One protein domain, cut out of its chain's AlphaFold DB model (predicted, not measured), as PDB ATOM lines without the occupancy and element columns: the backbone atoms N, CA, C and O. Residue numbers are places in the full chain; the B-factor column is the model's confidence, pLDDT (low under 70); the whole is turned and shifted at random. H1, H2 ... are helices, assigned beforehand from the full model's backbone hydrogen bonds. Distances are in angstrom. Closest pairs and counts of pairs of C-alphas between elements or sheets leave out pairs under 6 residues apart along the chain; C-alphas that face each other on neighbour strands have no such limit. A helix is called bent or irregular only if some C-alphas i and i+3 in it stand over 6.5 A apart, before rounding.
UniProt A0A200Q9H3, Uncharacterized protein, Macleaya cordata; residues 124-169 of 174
ATOM      1  N   ARG A 124      -6.669 -38.568 -12.783       57.38
ATOM      2  CA  ARG A 124      -5.442 -39.382 -12.858       57.38
ATOM      3  C   ARG A 124      -4.236 -38.559 -13.322       57.38
ATOM      4  O   ARG A 124      -3.138 -38.738 -12.799       57.38
ATOM      5  N   MET A 125      -4.446 -37.641 -14.265       60.03
ATOM      6  CA  MET A 125      -3.408 -36.729 -14.745       60.03
ATOM      7  C   MET A 125      -3.061 -35.658 -13.698       60.03
ATOM      8  O   MET A 125      -1.883 -35.402 -13.480       60.03
ATOM      9  N   TRP A 126      -4.055 -35.118 -12.988       58.81
ATOM     10  CA  TRP A 126      -3.882 -34.169 -11.885       58.81
ATOM     11  C   TRP A 126      -3.187 -34.797 -10.681       58.81
ATOM     12  O   TRP A 126      -2.318 -34.157 -10.118       58.81
ATOM     13  N   VAL A 127      -3.471 -36.050 -10.313       59.62
ATOM     14  CA  VAL A 127      -2.759 -36.730  -9.211       59.62
ATOM     15  C   VAL A 127      -1.285 -36.963  -9.562       59.62
ATOM     16  O   VAL A 127      -0.420 -36.755  -8.717       59.62
ATOM     17  N   ARG A 128      -0.985 -37.321 -10.821       58.03
ATOM     18  CA  ARG A 128       0.393 -37.446 -11.338       58.03
ATOM     19  C   ARG A 128       1.116 -36.101 -11.415       58.03
ATOM     20  O   ARG A 128       2.312 -36.042 -11.164       58.03
ATOM     21  N   PHE A 129       0.402 -35.029 -11.750       56.69
ATOM     22  CA  PHE A 129       0.962 -33.680 -11.740       56.69
ATOM     23  C   PHE A 129       1.165 -33.173 -10.310       56.69
ATOM     24  O   PHE A 129       2.230 -32.657  -9.999       56.69
ATOM     25  N   SER A 130       0.194 -33.368  -9.418       56.44
ATOM     26  CA  SER A 130       0.254 -32.940  -8.023       56.44
ATOM     27  C   SER A 130       1.350 -33.657  -7.247       56.44
ATOM     28  O   SER A 130       2.061 -32.982  -6.517       56.44
ATOM     29  N   SER A 131       1.567 -34.966  -7.428       55.84
ATOM     30  CA  SER A 131       2.653 -35.665  -6.717       55.84
ATOM     31  C   SER A 131       4.034 -35.084  -7.034       55.84
ATOM     32  O   SER A 131       4.876 -34.973  -6.148       55.84
ATOM     33  N   GLU A 132       4.245 -34.653  -8.280       54.94
ATOM     34  CA  GLU A 132       5.494 -34.027  -8.722       54.94
ATOM     35  C   GLU A 132       5.555 -32.526  -8.360       54.94
ATOM     36  O   GLU A 132       6.609 -32.004  -7.991       54.94
ATOM     37  N   CYS A 133       4.417 -31.824  -8.410       53.53
ATOM     38  CA  CYS A 133       4.318 -30.389  -8.119       53.53
ATOM     39  C   CYS A 133       4.358 -30.060  -6.622       53.53
ATOM     40  O   CYS A 133       4.773 -28.962  -6.272       53.53
ATOM     41  N   ILE A 134       3.972 -30.988  -5.738       57.88
ATOM     42  CA  ILE A 134       4.056 -30.802  -4.277       57.88
ATOM     43  C   ILE A 134       5.518 -30.706  -3.819       57.88
ATOM     44  O   ILE A 134       5.812 -30.065  -2.815       57.88
ATOM     45  N   ARG A 135       6.451 -31.304  -4.572       60.66
ATOM     46  CA  ARG A 135       7.876 -31.320  -4.223       60.66
ATOM     47  C   ARG A 135       8.669 -30.188  -4.877       60.66
ATOM     48  O   ARG A 135       9.616 -29.699  -4.268       60.66
ATOM     49  N   ASN A 136       8.313 -29.770  -6.099       64.56
ATOM     50  CA  ASN A 136       8.923 -28.605  -6.747       64.56
ATOM     51  C   ASN A 136       8.040 -28.032  -7.887       64.56
ATOM     52  O   ASN A 136       8.218 -28.398  -9.057       64.56
ATOM     53  N   PRO A 137       7.094 -27.125  -7.581       69.56
ATOM     54  CA  PRO A 137       6.116 -26.623  -8.553       69.56
ATOM     55  C   PRO A 137       6.771 -25.790  -9.664       69.56
ATOM     56  O   PRO A 137       6.338 -25.825 -10.817       69.56
ATOM     57  N   VAL A 138       7.863 -25.093  -9.337       72.19
ATOM     58  CA  VAL A 138       8.615 -24.259 -10.280       72.19
ATOM     59  C   VAL A 138       9.365 -25.134 -11.283       72.19
ATOM     60  O   VAL A 138       9.286 -24.890 -12.484       72.19
ATOM     61  N   ASN A 139      10.022 -26.206 -10.829       74.31
ATOM     62  CA  ASN A 139      10.753 -27.113 -11.722       74.31
ATOM     63  C   ASN A 139       9.805 -27.909 -12.638       74.31
ATOM     64  O   ASN A 139      10.068 -28.052 -13.830       74.31
ATOM     65  N   ALA A 140       8.652 -28.358 -12.132       68.06
ATOM     66  CA  ALA A 140       7.644 -29.026 -12.958       68.06
ATOM     67  C   ALA A 140       7.080 -28.100 -14.055       68.06
ATOM     68  O   ALA A 140       6.988 -28.501 -15.220       68.06
ATOM     69  N   CYS A 141       6.771 -26.847 -13.702       73.88
ATOM     70  CA  CYS A 141       6.316 -25.834 -14.653       73.88
ATOM     71  C   CYS A 141       7.399 -25.522 -15.699       73.88
ATOM     72  O   CYS A 141       7.148 -25.618 -16.901       73.88
ATOM     73  N   LEU A 142       8.637 -25.265 -15.263       78.75
ATOM     74  CA  LEU A 142       9.770 -25.007 -16.156       78.75
ATOM     75  C   LEU A 142      10.065 -26.191 -17.078       78.75
ATOM     76  O   LEU A 142      10.350 -25.992 -18.254       78.75
ATOM     77  N   ARG A 143       9.944 -27.431 -16.597       76.12
ATOM     78  CA  ARG A 143      10.147 -28.635 -17.411       76.12
ATOM     79  C   ARG A 143       9.065 -28.792 -18.478       76.12
ATOM     80  O   ARG A 143       9.368 -29.209 -19.595       76.12
ATOM     81  N   PHE A 144       7.821 -28.440 -18.164       79.00
ATOM     82  CA  PHE A 144       6.730 -28.434 -19.138       79.00
ATOM     83  C   PHE A 144       6.917 -27.335 -20.192       79.00
ATOM     84  O   PHE A 144       6.828 -27.612 -21.389       79.00
ATOM     85  N   ILE A 145       7.253 -26.117 -19.756       83.38
ATOM     86  CA  ILE A 145       7.560 -24.978 -20.631       83.38
ATOM     87  C   ILE A 145       8.734 -25.331 -21.554       83.38
ATOM     88  O   ILE A 145       8.623 -25.220 -22.772       83.38
ATOM     89  N   ASN A 146       9.824 -25.857 -20.999       82.81
ATOM     90  CA  ASN A 146      11.005 -26.249 -21.762       82.81
ATOM     91  C   ASN A 146      10.675 -27.334 -22.804       82.81
ATOM     92  O   ASN A 146      11.049 -27.232 -23.968       82.81
ATOM     93  N   ARG A 147       9.885 -28.348 -22.431       82.25
ATOM     94  CA  ARG A 147       9.606 -29.486 -23.319       82.25
ATOM     95  C   ARG A 147       8.552 -29.210 -24.393       82.25
ATOM     96  O   ARG A 147       8.591 -29.853 -25.437       82.25
ATOM     97  N   ARG A 148       7.589 -28.316 -24.149       80.44
ATOM     98  CA  ARG A 148       6.480 -28.048 -25.088       80.44
ATOM     99  C   ARG A 148       6.521 -26.670 -25.721       80.44
ATOM    100  O   ARG A 148       6.187 -26.541 -26.894       80.44
ATOM    101  N   ILE A 149       6.908 -25.645 -24.975       84.75
ATOM    102  CA  ILE A 149       6.779 -24.258 -25.422       84.75
ATOM    103  C   ILE A 149       8.007 -23.846 -26.236       84.75
ATOM    104  O   ILE A 149       7.852 -23.317 -27.332       84.75
ATOM    105  N   ILE A 150       9.216 -24.186 -25.782       86.00
ATOM    106  CA  ILE A 150      10.464 -23.849 -26.491       86.00
ATOM    107  C   ILE A 150      10.532 -24.416 -27.921       86.00
ATOM    108  O   ILE A 150      10.792 -23.628 -28.832       86.00
ATOM    109  N   PRO A 151      10.268 -25.713 -28.186       84.12
ATOM    110  CA  PRO A 151      10.349 -26.227 -29.556       84.12
ATOM    111  C   PRO A 151       9.279 -25.616 -30.468       84.12
ATOM    112  O   PRO A 151       9.553 -25.328 -31.630       84.12
ATOM    113  N   THR A 152       8.085 -25.352 -29.936       85.50
ATOM    114  CA  THR A 152       6.979 -24.760 -30.699       85.50
ATOM    115  C   THR A 152       7.279 -23.309 -31.077       85.50
ATOM    116  O   THR A 152       7.114 -22.918 -32.231       85.50
ATOM    117  N   ILE A 153       7.788 -22.516 -30.128       88.69
ATOM    118  CA  ILE A 153       8.194 -21.127 -30.379       88.69
ATOM    119  C   ILE A 153       9.394 -21.081 -31.326       88.69
ATOM    120  O   ILE A 153       9.389 -20.296 -32.269       88.69
ATOM    121  N   SER A 154      10.395 -21.941 -31.129       90.62
ATOM    122  CA  SER A 154      11.567 -22.010 -32.007       90.62
ATOM    123  C   SER A 154      11.172 -22.309 -33.455       90.62
ATOM    124  O   SER A 154      11.622 -21.627 -34.374       90.62
ATOM    125  N   GLN A 155      10.264 -23.264 -33.675       88.38
ATOM    126  CA  GLN A 155       9.754 -23.569 -35.012       88.38
ATOM    127  C   GLN A 155       8.978 -22.398 -35.627       88.38
ATOM    128  O   GLN A 155       9.153 -22.107 -36.810       88.38
ATOM    129  N   ALA A 156       8.154 -21.705 -34.839       92.31
ATOM    130  CA  ALA A 156       7.423 -20.532 -35.308       92.31
ATOM    131  C   ALA A 156       8.372 -19.384 -35.692       92.31
ATOM    132  O   ALA A 156       8.244 -18.818 -36.777       92.31
ATOM    133  N   LEU A 157       9.371 -19.092 -34.853       91.25
ATOM    134  CA  LEU A 157      10.368 -18.055 -35.123       91.25
ATOM    135  C   LEU A 157      11.220 -18.390 -36.346       91.25
ATOM    136  O   LEU A 157      11.424 -17.521 -37.186       91.25
ATOM    137  N   ASN A 158      11.644 -19.647 -36.507       90.94
ATOM    138  CA  ASN A 158      12.385 -20.078 -37.695       90.94
ATOM    139  C   ASN A 158      11.563 -19.899 -38.979       90.94
ATOM    140  O   ASN A 158      12.098 -19.465 -39.998       90.94
ATOM    141  N   ARG A 159      10.251 -20.167 -38.935       90.06
ATOM    142  CA  ARG A 159       9.352 -19.927 -40.076       90.06
ATOM    143  C   ARG A 159       9.213 -18.441 -40.403       90.06
ATOM    144  O   ARG A 159       9.279 -18.070 -41.572       90.06
ATOM    145  N   ILE A 160       9.055 -17.599 -39.385       94.12
ATOM    146  CA  ILE A 160       8.900 -16.149 -39.551       94.12
ATOM    147  C   ILE A 160      10.200 -15.524 -40.072       94.12
ATOM    148  O   ILE A 160      10.179 -14.796 -41.061       94.12
ATOM    149  N   LEU A 161      11.338 -15.852 -39.460       91.81
ATOM    150  CA  LEU A 161      12.650 -15.362 -39.882       91.81
ATOM    151  C   LEU A 161      13.003 -15.843 -41.290       91.81
ATOM    152  O   LEU A 161      13.511 -15.055 -42.084       91.81
ATOM    153  N   GLY A 162      12.670 -17.091 -41.637       88.25
ATOM    154  CA  GLY A 162      12.824 -17.612 -42.995       88.25
ATOM    155  C   GLY A 162      12.008 -16.823 -44.020       88.25
ATOM    156  O   GLY A 162      12.547 -16.406 -45.043       88.25
ATOM    157  N   ALA A 163      10.737 -16.537 -43.725       90.00
ATOM    158  CA  ALA A 163       9.878 -15.741 -44.603       90.00
ATOM    159  C   ALA A 163      10.394 -14.302 -44.777       90.00
ATOM    160  O   ALA A 163      10.444 -13.789 -45.895       90.00
ATOM    161  N   ILE A 164      10.841 -13.671 -43.687       90.94
ATOM    162  CA  ILE A 164      11.423 -12.323 -43.715       90.94
ATOM    163  C   ILE A 164      12.726 -12.309 -44.522       90.94
ATOM    164  O   ILE A 164      12.954 -11.385 -45.304       90.94
ATOM    165  N   TRP A 165      13.575 -13.327 -44.368       88.94
ATOM    166  CA  TRP A 165      14.842 -13.420 -45.090       88.94
ATOM    167  C   TRP A 165      14.630 -13.616 -46.594       88.94
ATOM    168  O   TRP A 165      15.253 -12.918 -47.395       88.94
ATOM    169  N   VAL A 166      13.691 -14.486 -46.985       89.50
ATOM    170  CA  VAL A 166      13.298 -14.688 -48.392       89.50
ATOM    171  C   VAL A 166      12.720 -13.406 -48.993       89.50
ATOM    172  O   VAL A 166      13.121 -12.996 -50.082       89.50
ATOM    173  N   TRP A 167      11.834 -12.720 -48.271       87.62
ATOM    174  CA  TRP A 167      11.259 -11.455 -48.726       87.62
ATOM    175  C   TRP A 167      12.312 -10.348 -48.881       87.62
ATOM    176  O   TRP A 167      12.324  -9.632 -49.883       87.62
ATOM    177  N   LYS A 168      13.240 -10.231 -47.923       87.56
ATOM    178  CA  LYS A 168      14.356  -9.276 -47.990       87.56
ATOM    179  C   LYS A 168      15.285  -9.578 -49.168       87.56
ATOM    180  O   LYS A 168      15.734  -8.646 -49.827       87.56
ATOM    181  N   ARG A 169      15.541 -10.858 -49.457       83.19
ATOM    182  CA  ARG A 169      16.357 -11.295 -50.599       83.19
ATOM    183  C   ARG A 169      15.713 -10.954 -51.948       83.19
ATOM    184  O   ARG A 169      16.426 -10.532 -52.850       83.19
TER     185      ARG A 169
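What this domain is: This is residues 124 to 169 of the 174 residues of an uncharacterized protein of Macleaya cordata (UniProt A0A200Q9H3). The printed part is an L of two helices: short H1 makes the foot, and long, bent H2 makes the leg, whose residues 142 to 169 stick out free. It prints 46 residues, with H1 then H2 along the chain and no named strand, class all helix. It is extended, radius of gyration of the C-alphas 17.1 A, spanning 52 by 19 by 8 A.

How they stand to each other: Start at H1, residues 124 to 133; a tight link leads to H2, residues 137 to 169. By its hydrogen bonds H2 was assigned as one helix, but it is bent: C-alphas 147 and 150 are 6.5 A apart. Its arms, H2a, residues 137 to 147, and H2b, residues 150 to 169, stand at a steep tilt of 40 degrees. H1 and H2a are close but not clearly touching; their closest C-alphas, Cys 133 and Ala 140, are 6.0 A apart. They run opposite ways at a steep tilt of 67 degrees. H1 and H2b are apart. Every O i to N i+4 pair is within hydrogen-bond range in H2a and H2b, and 5 of 6 in H1.

Where its parts are: Find C-alpha 124 at (-5.442, -39.382, -12.858); H1 runs 14.1 A from there. H2a begins at C-alpha 137 and covers 15.4 A. H2b covers 27.8 A, ending at C-alpha 169, (16.357, -11.295, -50.599).

The domain as a whole: The C-alphas farthest apart, Val 127 and Arg 169, are 52.2 A apart. The printed part has no cut, and pLDDT is under 70 at residues 124 to 137 and 140.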